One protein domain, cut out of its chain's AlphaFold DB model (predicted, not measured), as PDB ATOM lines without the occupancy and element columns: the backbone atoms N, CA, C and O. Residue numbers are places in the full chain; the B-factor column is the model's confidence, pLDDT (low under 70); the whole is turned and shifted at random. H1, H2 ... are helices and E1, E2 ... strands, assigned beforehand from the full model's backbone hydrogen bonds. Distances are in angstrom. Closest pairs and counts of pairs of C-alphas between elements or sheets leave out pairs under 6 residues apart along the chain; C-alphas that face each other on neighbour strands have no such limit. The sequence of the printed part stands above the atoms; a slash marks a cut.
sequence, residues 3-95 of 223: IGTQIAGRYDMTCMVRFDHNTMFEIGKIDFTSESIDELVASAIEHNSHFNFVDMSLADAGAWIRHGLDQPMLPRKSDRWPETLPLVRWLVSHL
ATOM      1  N   ILE A   3       0.011 -31.871 -33.090       94.75
ATOM      2  CA  ILE A   3      -0.327 -31.608 -31.685       94.75
ATOM      3  C   ILE A   3       0.072 -32.817 -30.851       94.75
ATOM      4  O   ILE A   3      -0.479 -33.902 -31.031       94.75
ATOM      5  N   GLY A   4       0.995 -32.613 -29.919       92.75
ATOM      6  CA  GLY A   4       1.362 -33.608 -28.919       92.75
ATOM      7  C   GLY A   4       0.286 -33.698 -27.844       92.75
ATOM      8  O   GLY A   4      -0.236 -32.685 -27.377       92.75
ATOM      9  N   THR A   5      -0.067 -34.914 -27.461       91.06
ATOM     10  CA  THR A   5      -1.007 -35.200 -26.382       91.06
ATOM     11  C   THR A   5      -0.593 -36.469 -25.654       91.06
ATOM     12  O   THR A   5       0.249 -37.230 -26.126       91.06
ATOM     13  N   GLN A   6      -1.204 -36.708 -24.501       88.94
ATOM     14  CA  GLN A   6      -0.945 -37.895 -23.710       88.94
ATOM     15  C   GLN A   6      -2.257 -38.563 -23.309       88.94
ATOM     16  O   GLN A   6      -3.102 -37.968 -22.636       88.94
ATOM     17  N   ILE A   7      -2.430 -39.830 -23.683       82.62
ATOM     18  CA  ILE A   7      -3.581 -40.620 -23.244       82.62
ATOM     19  C   ILE A   7      -3.297 -41.175 -21.850       82.62
ATOM     20  O   ILE A   7      -2.254 -41.786 -21.595       82.62
ATOM     21  N   ALA A   8      -4.245 -40.949 -20.935       82.12
ATOM     22  CA  ALA A   8      -4.190 -41.396 -19.543       82.12
ATOM     23  C   ALA A   8      -2.909 -40.973 -18.788       82.12
ATOM     24  O   ALA A   8      -2.495 -41.647 -17.845       82.12
ATOM     25  N   GLY A   9      -2.268 -39.879 -19.214       79.50
ATOM     26  CA  GLY A   9      -1.033 -39.384 -18.605       79.50
ATOM     27  C   GLY A   9       0.178 -40.313 -18.776       79.50
ATOM     28  O   GLY A   9       1.108 -40.246 -17.975       79.50
ATOM     29  N   ARG A  10       0.141 -41.249 -19.739       81.81
ATOM     30  CA  ARG A  10       1.198 -42.262 -19.926       81.81
ATOM     31  C   ARG A  10       1.592 -42.542 -21.366       81.81
ATOM     32  O   ARG A  10       2.732 -42.924 -21.600       81.81
ATOM     33  N   TYR A  11       0.651 -42.451 -22.295       84.06
ATOM     34  CA  TYR A  11       0.894 -42.824 -23.684       84.06
ATOM     35  C   TYR A  11       0.987 -41.564 -24.520       84.06
ATOM     36  O   TYR A  11      -0.037 -40.936 -24.797       84.06
ATOM     37  N   ASP A  12       2.214 -41.194 -24.871       90.44
ATOM     38  CA  ASP A  12       2.471 -40.054 -25.736       90.44
ATOM     39  C   ASP A  12       1.968 -40.360 -27.144       90.44
ATOM     40  O   ASP A  12       2.137 -41.462 -27.677       90.44
ATOM     41  N   MET A  13       1.287 -39.381 -27.719       92.69
ATOM     42  CA  MET A  13       0.736 -39.459 -29.057       92.69
ATOM     43  C   MET A  13       0.835 -38.107 -29.735       92.69
ATOM     44  O   MET A  13       0.617 -37.067 -29.114       92.69
ATOM     45  N   THR A  14       1.050 -38.129 -31.042       94.50
ATOM     46  CA  THR A  14       0.948 -36.941 -31.877       94.50
ATOM     47  C   THR A  14      -0.266 -37.059 -32.786       94.50
ATOM     48  O   THR A  14      -0.414 -38.013 -33.548       94.50
ATOM     49  N   CYS A  15      -1.149 -36.068 -32.698       92.50
ATOM     50  CA  CYS A  15      -2.250 -35.867 -33.624       92.50
ATOM     51  C   CYS A  15      -1.759 -35.053 -34.823       92.50
ATOM     52  O   CYS A  15      -1.244 -33.943 -34.669       92.50
ATOM     53  N   MET A  16      -1.948 -35.594 -36.021       91.75
ATOM     54  CA  MET A  16      -1.627 -34.942 -37.283       91.75
ATOM     55  C   MET A  16      -2.918 -34.470 -37.935       91.75
ATOM     56  O   MET A  16      -3.755 -35.282 -38.320       91.75
ATOM     57  N   VAL A  17      -3.067 -33.159 -38.110       88.81
ATOM     58  CA  VAL A  17      -4.217 -32.562 -38.797       88.81
ATOM     59  C   VAL A  17      -3.734 -31.880 -40.070       88.81
ATOM     60  O   VAL A  17      -2.917 -30.950 -40.027       88.81
ATOM     61  N   ARG A  18      -4.249 -32.334 -41.213       86.88
ATOM     62  CA  ARG A  18      -4.060 -31.688 -42.513       86.88
ATOM     63  C   ARG A  18      -5.322 -30.914 -42.854       86.88
ATOM     64  O   ARG A  18      -6.371 -31.524 -43.058       86.88
ATOM     65  N   PHE A  19      -5.194 -29.600 -42.962       84.69
ATOM     66  CA  PHE A  19      -6.244 -28.753 -43.508       84.69
ATOM     67  C   PHE A  19      -6.113 -28.685 -45.026       84.69
ATOM     68  O   PHE A  19      -5.004 -28.578 -45.555       84.69
ATOM     69  N   ASP A  20      -7.241 -28.767 -45.713       79.12
ATOM     70  CA  ASP A  20      -7.345 -28.342 -47.097       79.12
ATOM     71  C   ASP A  20      -7.749 -26.868 -47.110       79.12
ATOM     72  O   ASP A  20      -8.514 -26.420 -46.261       79.12
ATOM     73  N   HIS A  21      -7.156 -26.119 -48.025       76.00
ATOM     74  CA  HIS A  21      -7.411 -24.697 -48.235       76.00
ATOM     75  C   HIS A  21      -7.532 -24.385 -49.731       76.00
ATOM     76  O   HIS A  21      -7.607 -23.222 -50.105       76.00
ATOM     77  N   ASN A  22      -7.524 -25.399 -50.604       72.56
ATOM     78  CA  ASN A  22      -7.511 -25.188 -52.050       72.56
ATOM     79  C   ASN A  22      -8.896 -24.820 -52.606       72.56
ATOM     80  O   ASN A  22      -8.963 -24.151 -53.628       72.56
ATOM     81  N   THR A  23      -9.980 -25.184 -51.909       63.34
ATOM     82  CA  THR A  23     -11.366 -24.810 -52.270       63.34
ATOM     83  C   THR A  23     -12.057 -24.058 -51.134       63.34
ATOM     84  O   THR A  23     -12.606 -22.981 -51.334       63.34
ATOM     85  N   MET A  24     -11.991 -24.609 -49.922       68.19
ATOM     86  CA  MET A  24     -12.473 -24.012 -48.677       68.19
ATOM     87  C   MET A  24     -11.523 -24.415 -47.548       68.19
ATOM     88  O   MET A  24     -10.775 -25.381 -47.697       68.19
ATOM     89  N   PHE A  25     -11.552 -23.699 -46.420       76.50
ATOM     90  CA  PHE A  25     -10.861 -24.155 -45.214       76.50
ATOM     91  C   PHE A  25     -11.618 -25.338 -44.602       76.50
ATOM     92  O   PHE A  25     -12.686 -25.166 -44.017       76.50
ATOM     93  N   GLU A  26     -11.060 -26.538 -44.720       78.25
ATOM     94  CA  GLU A  26     -11.661 -27.757 -44.177       78.25
ATOM     95  C   GLU A  26     -10.614 -28.743 -43.660       78.25
ATOM     96  O   GLU A  26      -9.419 -28.652 -43.948       78.25
ATOM     97  N   ILE A  27     -11.056 -29.727 -42.880       80.94
ATOM     98  CA  ILE A  27     -10.183 -30.798 -42.407       80.94
ATOM     99  C   ILE A  27     -10.068 -31.854 -43.508       80.94
ATOM    100  O   ILE A  27     -10.989 -32.620 -43.771       80.94
ATOM    101  N   GLY A  28      -8.897 -31.923 -44.140       76.00
ATOM    102  CA  GLY A  28      -8.625 -32.863 -45.222       76.00
ATOM    103  C   GLY A  28      -8.181 -34.255 -44.761       76.00
ATOM    104  O   GLY A  28      -8.425 -35.227 -45.473       76.00
ATOM    105  N   LYS A  29      -7.478 -34.376 -43.627       81.31
ATOM    106  CA  LYS A  29      -7.100 -35.665 -43.008       81.31
ATOM    107  C   LYS A  29      -6.772 -35.468 -41.527       81.31
ATOM    108  O   LYS A  29      -6.145 -34.467 -41.180       81.31
ATOM    109  N   ILE A  30      -7.119 -36.451 -40.694       85.31
ATOM    110  CA  ILE A  30      -6.598 -36.574 -39.330       85.31
ATOM    111  C   ILE A  30      -6.029 -37.972 -39.111       85.31
ATOM    112  O   ILE A  30      -6.655 -38.955 -39.508       85.31
ATOM    113  N   ASP A  31      -4.861 -38.047 -38.481       87.31
ATOM    114  CA  ASP A  31      -4.222 -39.299 -38.078       87.31
ATOM    115  C   ASP A  31      -3.553 -39.160 -36.708       87.31
ATOM    116  O   ASP A  31      -3.327 -38.048 -36.225       87.31
ATOM    117  N   PHE A  32      -3.231 -40.295 -36.094       89.25
ATOM    118  CA  PHE A  32      -2.547 -40.354 -34.807       89.25
ATOM    119  C   PHE A  32      -1.373 -41.335 -34.871       89.25
ATOM    120  O   PHE A  32      -1.519 -42.443 -35.382       89.25
ATOM    121  N   THR A  33      -0.231 -40.944 -34.310       91.19
ATOM    122  CA  THR A  33       0.989 -41.767 -34.219       91.19
ATOM    123  C   THR A  33       1.592 -41.673 -32.816       91.19
ATOM    124  O   THR A  33       1.252 -40.770 -32.051       91.19
ATOM    125  N   SER A  34       2.457 -42.622 -32.463       92.12
ATOM    126  CA  SER A  34       3.269 -42.588 -31.240       92.12
ATOM    127  C   SER A  34       4.584 -41.823 -31.411       92.12
ATOM    128  O   SER A  34       5.290 -41.619 -30.431       92.12
ATOM    129  N   GLU A  35       4.936 -41.444 -32.641       93.94
ATOM    130  CA  GLU A  35       6.120 -40.626 -32.917       93.94
ATOM    131  C   GLU A  35       5.968 -39.234 -32.299       93.94
ATOM    132  O   GLU A  35       4.874 -38.650 -32.268       93.94
ATOM    133  N   SER A  36       7.077 -38.699 -31.802       94.00
ATOM    134  CA  SER A  36       7.142 -37.342 -31.268       94.00
ATOM    135  C   SER A  36       6.978 -36.298 -32.376       94.00
ATOM    136  O   SER A  36       7.209 -36.565 -33.558       94.00
ATOM    137  N   ILE A  37       6.597 -35.073 -31.999       93.94
ATOM    138  CA  ILE A  37       6.525 -33.958 -32.955       93.94
ATOM    139  C   ILE A  37       7.883 -33.752 -33.636       93.94
ATOM    140  O   ILE A  37       7.917 -33.585 -34.850       93.94
ATOM    141  N   ASP A  38       8.982 -33.815 -32.883       94.19
ATOM    142  CA  ASP A  38      10.331 -33.577 -33.405       94.19
ATOM    143  C   ASP A  38      10.730 -34.613 -34.466       94.19
ATOM    144  O   ASP A  38      11.261 -34.249 -35.516       94.19
ATOM    145  N   GLU A  39      10.414 -35.892 -34.240       95.00
ATOM    146  CA  GLU A  39      10.647 -36.964 -35.219       95.00
ATOM    147  C   GLU A  39       9.834 -36.742 -36.500       95.00
ATOM    148  O   GLU A  39      10.367 -36.855 -37.606       95.00
ATOM    149  N   LEU A  40       8.559 -36.364 -36.365       94.00
ATOM    150  CA  LEU A  40       7.690 -36.094 -37.511       94.00
ATOM    151  C   LEU A  40       8.123 -34.852 -38.294       94.00
ATOM    152  O   LEU A  40       8.052 -34.851 -39.523       94.00
ATOM    153  N   VAL A  41       8.578 -33.802 -37.608       94.31
ATOM    154  CA  VAL A  41       9.124 -32.592 -38.238       94.31
ATOM    155  C   VAL A  41      10.401 -32.930 -39.001       94.31
ATOM    156  O   VAL A  41      10.514 -32.575 -40.173       94.31
ATOM    157  N   ALA A  42      11.334 -33.660 -38.380       93.25
ATOM    158  CA  ALA A  42      12.575 -34.075 -39.027       93.25
ATOM    159  C   ALA A  42      12.303 -34.934 -40.272       93.25
ATOM    160  O   ALA A  42      12.830 -34.642 -41.346       93.25
ATOM    161  N   SER A  43      11.411 -35.924 -40.151       92.94
ATOM    162  CA  SER A  43      10.995 -36.769 -41.272       92.94
ATOM    163  C   SER A  43      10.358 -35.947 -42.393       92.94
ATOM    164  O   SER A  43      10.703 -36.116 -43.562       92.94
ATOM    165  N   ALA A  44       9.463 -35.012 -42.067       90.69
ATOM    166  CA  ALA A  44       8.817 -34.172 -43.067       90.69
ATOM    167  C   ALA A  44       9.822 -33.292 -43.828       90.69
ATOM    168  O   ALA A  44       9.732 -33.208 -45.050       90.69
ATOM    169  N   ILE A  45      10.788 -32.680 -43.133       92.69
ATOM    170  CA  ILE A  45      11.835 -31.850 -43.752       92.69
ATOM    171  C   ILE A  45      12.754 -32.690 -44.647       92.69
ATOM    172  O   ILE A  45      13.127 -32.237 -45.726       92.69
ATOM    173  N   GLU A  46      13.097 -33.915 -44.234       91.94
ATOM    174  CA  GLU A  46      13.890 -34.842 -45.054       91.94
ATOM    175  C   GLU A  46      13.168 -35.205 -46.361       91.94
ATOM    176  O   GLU A  46      13.786 -35.243 -47.424       91.94
ATOM    177  N   HIS A  47      11.851 -35.417 -46.299       89.75
ATOM    178  CA  HIS A  47      11.037 -35.708 -47.480       89.75
ATOM    179  C   HIS A  47      10.792 -34.473 -48.355       89.75
ATOM    180  O   HIS A  47      10.680 -34.598 -49.576       89.75
ATOM    181  N   ASN A  48      10.657 -33.291 -47.752       85.69
ATOM    182  CA  ASN A  48      10.440 -32.036 -48.459       85.69
ATOM    183  C   ASN A  48      11.014 -30.851 -47.667       85.69
ATOM    184  O   ASN A  48      10.395 -30.341 -46.729       85.69
ATOM    185  N   SER A  49      12.171 -30.360 -48.115       85.44
ATOM    186  CA  SER A  49      12.885 -29.244 -47.486       85.44
ATOM    187  C   SER A  49      12.160 -27.900 -47.587       85.44
ATOM    188  O   SER A  49      12.581 -26.936 -46.952       85.44
ATOM    189  N   HIS A  50      11.079 -27.814 -48.370       84.69
ATOM    190  CA  HIS A  50      10.248 -26.612 -48.479       84.69
ATOM    191  C   HIS A  50       9.172 -26.521 -47.398       84.69
ATOM    192  O   HIS A  50       8.462 -25.514 -47.325       84.69
ATOM    193  N   PHE A  51       9.018 -27.542 -46.547       85.81
ATOM    194  CA  PHE A  51       8.137 -27.410 -45.396       85.81
ATOM    195  C   PHE A  51       8.689 -26.395 -44.399       85.81
ATOM    196  O   PHE A  51       9.822 -26.489 -43.935       85.81
ATOM    197  N   ASN A  52       7.828 -25.452 -44.027       86.50
ATOM    198  CA  ASN A  52       8.079 -24.520 -42.944       86.50
ATOM    199  C   ASN A  52       7.201 -24.888 -41.744       86.50
ATOM    200  O   ASN A  52       5.982 -25.036 -41.880       86.50
ATOM    201  N   PHE A  53       7.825 -25.013 -40.577       91.31
ATOM    202  CA  PHE A  53       7.157 -25.291 -39.315       91.31
ATOM    203  C   PHE A  53       7.213 -24.050 -38.438       91.31
ATOM    204  O   PHE A  53       8.265 -23.445 -38.254       91.31
ATOM    205  N   VAL A  54       6.056 -23.671 -37.908       92.19
ATOM    206  CA  VAL A  54       5.910 -22.537 -37.003       92.19
ATOM    207  C   VAL A  54       5.185 -22.998 -35.753       92.19
ATOM    208  O   VAL A  54       4.243 -23.792 -35.835       92.19
ATOM    209  N   ASP A  55       5.617 -22.482 -34.608       93.75
ATOM    210  CA  ASP A  55       4.938 -22.737 -33.348       93.75
ATOM    211  C   ASP A  55       3.560 -22.072 -33.341       93.75
ATOM    212  O   ASP A  55       3.359 -20.963 -33.842       93.75
ATOM    213  N   MET A  56       2.597 -22.769 -32.748       94.00
ATOM    214  CA  MET A  56       1.213 -22.331 -32.611       94.00
ATOM    215  C   MET A  56       0.766 -22.584 -31.175       94.00
ATOM    216  O   MET A  56       1.100 -23.612 -30.583       94.00
ATOM    217  N   SER A  57      -0.013 -21.663 -30.603       95.25
ATOM    218  CA  SER A  57      -0.571 -21.889 -29.273       95.25
ATOM    219  C   SER A  57      -1.583 -23.041 -29.301       95.25
ATOM    220  O   SER A  57      -2.316 -23.230 -30.274       95.25
ATOM    221  N   LEU A  58      -1.686 -23.802 -28.209       95.56
ATOM    222  CA  LEU A  58      -2.692 -24.869 -28.101       95.56
ATOM    223  C   LEU A  58      -4.129 -24.331 -28.195       95.56
ATOM    224  O   LEU A  58      -5.021 -25.042 -28.657       95.56
ATOM    225  N   ALA A  59      -4.347 -23.079 -27.780       96.31
ATOM    226  CA  ALA A  59      -5.634 -22.410 -27.911       96.31
ATOM    227  C   ALA A  59      -5.999 -22.205 -29.390       96.31
ATOM    228  O   ALA A  59      -7.111 -22.551 -29.801       96.31
ATOM    229  N   ASP A  60      -5.062 -21.687 -30.192       95.44
ATOM    230  CA  ASP A  60      -5.248 -21.471 -31.633       95.44
ATOM    231  C   ASP A  60      -5.417 -22.804 -32.361       95.44
ATOM    232  O   ASP A  60      -6.359 -22.970 -33.132       95.44
ATOM    233  N   ALA A  61      -4.585 -23.798 -32.039       94.62
ATOM    234  CA  ALA A  61      -4.703 -25.141 -32.596       94.62
ATOM    235  C   ALA A  61      -6.099 -25.734 -32.331       94.62
ATOM    236  O   ALA A  61      -6.756 -26.241 -33.243       94.62
ATOM    237  N   GLY A  62      -6.604 -25.594 -31.098       94.50
ATOM    238  CA  GLY A  62      -7.966 -25.985 -30.744       94.50
ATOM    239  C   GLY A  62      -9.027 -25.210 -31.526       94.50
ATOM    240  O   GLY A  62      -9.990 -25.810 -32.007       94.50
ATOM    241  N   ALA A  63      -8.851 -23.899 -31.705       94.19
ATOM    242  CA  ALA A  63      -9.767 -23.064 -32.481       94.19
ATOM    243  C   ALA A  63      -9.813 -23.458 -33.965       94.19
ATOM    244  O   ALA A  63     -10.901 -23.519 -34.536       94.19
ATOM    245  N   TRP A  64      -8.673 -23.791 -34.576       92.81
ATOM    246  CA  TRP A  64      -8.600 -24.244 -35.968       92.81
ATOM    247  C   TRP A  64      -9.309 -25.584 -36.172       92.81
ATOM    248  O   TRP A  64     -10.079 -25.721 -37.123       92.81
ATOM    249  N   ILE A  65      -9.104 -26.558 -35.274       91.12
ATOM    250  CA  ILE A  65      -9.789 -27.857 -35.376       91.12
ATOM    251  C   ILE A  65     -11.294 -27.683 -35.184       91.12
ATOM    252  O   ILE A  65     -12.056 -28.199 -35.993       91.12
ATOM    253  N   ARG A  66     -11.740 -26.946 -34.152       90.94
ATOM    254  CA  ARG A  66     -13.176 -26.682 -33.932       90.94
ATOM    255  C   ARG A  66     -13.805 -26.034 -35.161       90.94
ATOM    256  O   ARG A  66     -14.783 -26.552 -35.682       90.94
ATOM    257  N   HIS A  67     -13.177 -24.975 -35.676       88.12
ATOM    258  CA  HIS A  67     -13.663 -24.277 -36.861       88.12
ATOM    259  C   HIS A  67     -13.794 -25.208 -38.072       88.12
ATOM    260  O   HIS A  67     -14.813 -25.162 -38.757       88.12
ATOM    261  N   GLY A  68     -12.800 -26.072 -38.301       84.50
ATOM    262  CA  GLY A  68     -12.826 -27.053 -39.382       84.50
ATOM    263  C   GLY A  68     -13.849 -28.177 -39.184       84.50
ATOM    264  O   GLY A  68     -14.406 -28.645 -40.166       84.50
ATOM    265  N   LEU A  69     -14.133 -28.597 -37.945       83.00
ATOM    266  CA  LEU A  69     -15.168 -29.597 -37.636       83.00
ATOM    267  C   LEU A  69     -16.598 -29.057 -37.792       83.00
ATOM    268  O   LEU A  69     -17.512 -29.850 -38.016       83.00
ATOM    269  N   ASP A  70     -16.784 -27.743 -37.644       82.06
ATOM    270  CA  ASP A  70     -18.085 -27.071 -37.748       82.06
ATOM    271  C   ASP A  70     -18.473 -26.729 -39.198       82.06
ATOM    272  O   ASP A  70     -19.638 -26.427 -39.464       82.06
ATOM    273  N   GLN A  71     -17.528 -26.767 -40.148       73.69
ATOM    274  CA  GLN A  71     -17.852 -26.560 -41.561       73.69
ATOM    275  C   GLN A  71     -18.676 -27.746 -42.105       73.69
ATOM    276  O   GLN A  71     -18.406 -28.896 -41.744       73.69
ATOM    277  N   PRO A  72     -19.677 -27.512 -42.977       58.53
ATOM    278  CA  PRO A  72     -20.422 -28.585 -43.629       58.53
ATOM    279  C   PRO A  72     -19.467 -29.414 -44.495       58.53
ATOM    280  O   PRO A  72     -19.073 -29.014 -45.586       58.53
ATOM    281  N   MET A  73     -19.063 -30.569 -43.971       54.50
ATOM    282  CA  MET A  73     -18.109 -31.459 -44.623       54.50
ATOM    283  C   MET A  73     -18.768 -32.116 -45.838       54.50
ATOM    284  O   MET A  73     -19.699 -32.914 -45.685       54.50
ATOM    285  N   LEU A  74     -18.254 -31.854 -47.041       53.41
ATOM    286  CA  LEU A  74     -18.473 -32.780 -48.149       53.41
ATOM    287  C   LEU A  74     -17.818 -34.118 -47.757       53.41
ATOM    288  O   LEU A  74     -16.704 -34.115 -47.229       53.41
ATOM    289  N   PRO A  75     -18.485 -35.272 -47.942       47.66
ATOM    290  CA  PRO A  75     -17.944 -36.556 -47.519       47.66
ATOM    291  C   PRO A  75     -16.642 -36.852 -48.273       47.66
ATOM    292  O   PRO A  75     -16.649 -37.278 -49.427       47.66
ATOM    293  N   ARG A  76     -15.502 -36.616 -47.618       53.94
ATOM    294  CA  ARG A  76     -14.186 -36.931 -48.170       53.94
ATOM    295  C   ARG A  76     -13.871 -38.406 -47.953       53.94
ATOM    296  O   ARG A  76     -14.066 -38.948 -46.866       53.94
ATOM    297  N   LYS A  77     -13.324 -39.034 -48.997       48.91
ATOM    298  CA  LYS A  77     -12.726 -40.377 -48.974       48.91
ATOM    299  C   LYS A  77     -11.428 -40.366 -48.153       48.91
ATOM    300  O   LYS A  77     -10.339 -40.451 -48.706       48.91
ATOM    301  N   SER A  78     -11.519 -40.178 -46.842       54.47
ATOM    302  CA  SER A  78     -10.430 -40.536 -45.934       54.47
ATOM    303  C   SER A  78     -10.674 -41.962 -45.455       54.47
ATOM    304  O   SER A  78     -11.747 -42.248 -44.934       54.47
ATOM    305  N   ASP A  79      -9.672 -42.834 -45.588       60.25
ATOM    306  CA  ASP A  79      -9.783 -44.266 -45.258       60.25
ATOM    307  C   ASP A  79     -10.150 -44.559 -43.791       60.25
ATOM    308  O   ASP A  79     -10.558 -45.670 -43.475       60.25
ATOM    309  N   ARG A  80      -9.994 -43.582 -42.885       64.56
ATOM    310  CA  ARG A  80     -10.258 -43.716 -41.436       64.56
ATOM    311  C   ARG A  80     -11.264 -42.704 -40.898       64.56
ATOM    312  O   ARG A  80     -11.493 -42.626 -39.693       64.56
ATOM    313  N   TRP A  81     -11.856 -41.889 -41.762       65.25
ATOM    314  CA  TRP A  81     -12.944 -41.006 -41.361       65.25
ATOM    315  C   TRP A  81     -14.274 -41.748 -41.550       65.25
ATOM    316  O   TRP A  81     -14.479 -42.310 -42.625       65.25
ATOM    317  N   PRO A  82     -15.194 -41.780 -40.564       71.69
ATOM    318  CA  PRO A  82     -15.260 -40.976 -39.336       71.69
ATOM    319  C   PRO A  82     -14.688 -41.647 -38.066       71.69
ATOM    320  O   PRO A  82     -14.950 -41.172 -36.962       71.69
ATOM    321  N   GLU A  83     -13.927 -42.737 -38.174       78.06
ATOM    322  CA  GLU A  83     -13.443 -43.527 -37.023       78.06
ATOM    323  C   GLU A  83     -12.568 -42.720 -36.051       78.06
ATOM    324  O   GLU A  83     -12.608 -42.942 -34.842       78.06
ATOM    325  N   THR A  84     -11.813 -41.741 -36.556       81.12
ATOM    326  CA  THR A  84     -10.957 -40.873 -35.732       81.12
ATOM    327  C   THR A  84     -11.713 -39.728 -35.048       81.12
ATOM    328  O   THR A  84     -11.175 -39.111 -34.124       81.12
ATOM    329  N   LEU A  85     -12.969 -39.450 -35.424       83.50
ATOM    330  CA  LEU A  85     -13.732 -38.297 -34.928       83.50
ATOM    331  C   LEU A  85     -13.904 -38.277 -33.394       83.50
ATOM    332  O   LEU A  85     -13.719 -37.205 -32.811       83.50
ATOM    333  N   PRO A  86     -14.219 -39.392 -32.698       87.62
ATOM    334  CA  PRO A  86     -14.326 -39.385 -31.238       87.62
ATOM    335  C   PRO A  86     -13.014 -38.995 -30.550       87.62
ATOM    336  O   PRO A  86     -13.029 -38.202 -29.610       87.62
ATOM    337  N   LEU A  87     -11.881 -39.501 -31.047       87.81
ATOM    338  CA  LEU A  87     -10.566 -39.211 -30.476       87.81
ATOM    339  C   LEU A  87     -10.166 -37.748 -30.706       87.81
ATOM    340  O   LEU A  87      -9.624 -37.102 -29.814       87.81
ATOM    341  N   VAL A  88     -10.506 -37.190 -31.869       88.94
ATOM    342  CA  VAL A  88     -10.299 -35.765 -32.161       88.94
ATOM    343  C   VAL A  88     -11.165 -34.887 -31.267       88.94
ATOM    344  O   VAL A  88     -10.665 -33.918 -30.705       88.94
ATOM    345  N   ARG A  89     -12.447 -35.225 -31.084       90.00
ATOM    346  CA  ARG A  89     -13.336 -34.482 -30.178       90.00
ATOM    347  C   ARG A  89     -12.840 -34.535 -28.734       90.00
ATOM    348  O   ARG A  89     -12.872 -33.507 -28.064       90.00
ATOM    349  N   TRP A  90     -12.336 -35.688 -28.284       91.75
ATOM    350  CA  TRP A  90     -11.675 -35.818 -26.983       91.75
ATOM    351  C   TRP A  90     -10.446 -34.909 -26.882       91.75
ATOM    352  O   TRP A  90     -10.340 -34.150 -25.926       91.75
ATOM    353  N   LEU A  91      -9.550 -34.923 -27.873       92.50
ATOM    354  CA  LEU A  91      -8.368 -34.057 -27.869       92.50
ATOM    355  C   LEU A  91      -8.774 -32.584 -27.767       92.50
ATOM    356  O   LEU A  91      -8.300 -31.862 -26.895       92.50
ATOM    357  N   VAL A  92      -9.701 -32.151 -28.624       92.62
ATOM    358  CA  VAL A  92     -10.174 -30.764 -28.686       92.62
ATOM    359  C   VAL A  92     -10.849 -30.319 -27.389       92.62
ATOM    360  O   VAL A  92     -10.707 -29.155 -27.024       92.62
ATOM    361  N   SER A  93     -11.527 -31.216 -26.662       92.38
ATOM    362  CA  SER A  93     -12.137 -30.874 -25.369       92.38
ATOM    363  C   SER A  93     -11.116 -30.643 -24.250       92.38
ATOM    364  O   SER A  93     -11.500 -30.177 -23.182       92.38
ATOM    365  N   HIS A  94      -9.843 -30.989 -24.462       92.62
ATOM    366  CA  HIS A  94      -8.744 -30.732 -23.524       92.62
ATOM    367  C   HIS A  94      -7.881 -29.530 -23.941       92.62
ATOM    368  O   HIS A  94      -7.017 -29.107 -23.173       92.62
ATOM    369  N   LEU A  95      -8.095 -28.972 -25.138       93.94
ATOM    370  CA  LEU A  95      -7.361 -27.799 -25.608       93.94
ATOM    371  C   LEU A  95      -7.984 -26.508 -25.056       93.94
ATOM    372  O   LEU A  95      -9.214 -26.402 -25.023       93.94
TER     373      LEU A  95
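AT A GLANCE: This is residues 3 to 95 of the 223 residues of an uncharacterized protein of Mycolicibacterium agri (UniProt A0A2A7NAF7). A strongly twisted antiparallel sheet, E1 - E2 - E3, has H3 across one face, H2 beside it, and H1 grazing it with residues 37 to 40. It is a meander, each strand the antiparallel neighbour of the one before. The 93 printed residues include E1, E2, E3, H1, H2, H3 in order, a mixed class, compact, radius of gyration of the C-alphas 13.6 A, spans 35 by 33 by 27 A.

HOW THE PARTS SIT: E1, residues 3 to 7, and E2, residues 11 to 20, form a hairpin; N 5 and O 13 are 2.8 A apart. E2 and E3, residues 26 to 33, form another; N 16 and O 31 are 2.8 A apart. H1, residues 37 to 47, only grazes the sheet. H2, residues 58 to 70, is only just at the sheet's level, height 3.9 A. H3, residues 85 to 92, is over E3, height 8.6 A. H2, with residues 62 to 66 alone, only just touches H3 with 3 pairs of C-alphas within 8 A, closest Gly 62 and Val 92, 5.7 A. In H1, H2 and H3 every O i to N i+4 pair is within hydrogen-bond range.

IN THESE COORDINATES: E1 begins at C-alpha 3 (-0.327, -31.608, -31.685); H3 ends at C-alpha 92 (-10.174, -30.764, -28.686). E2 spans 28.7 A.

THE WHOLE: The printed part has no cut. The link H2 to H3 is long. Residues 23 to 24 and 72 to 81 have pLDDT under 70.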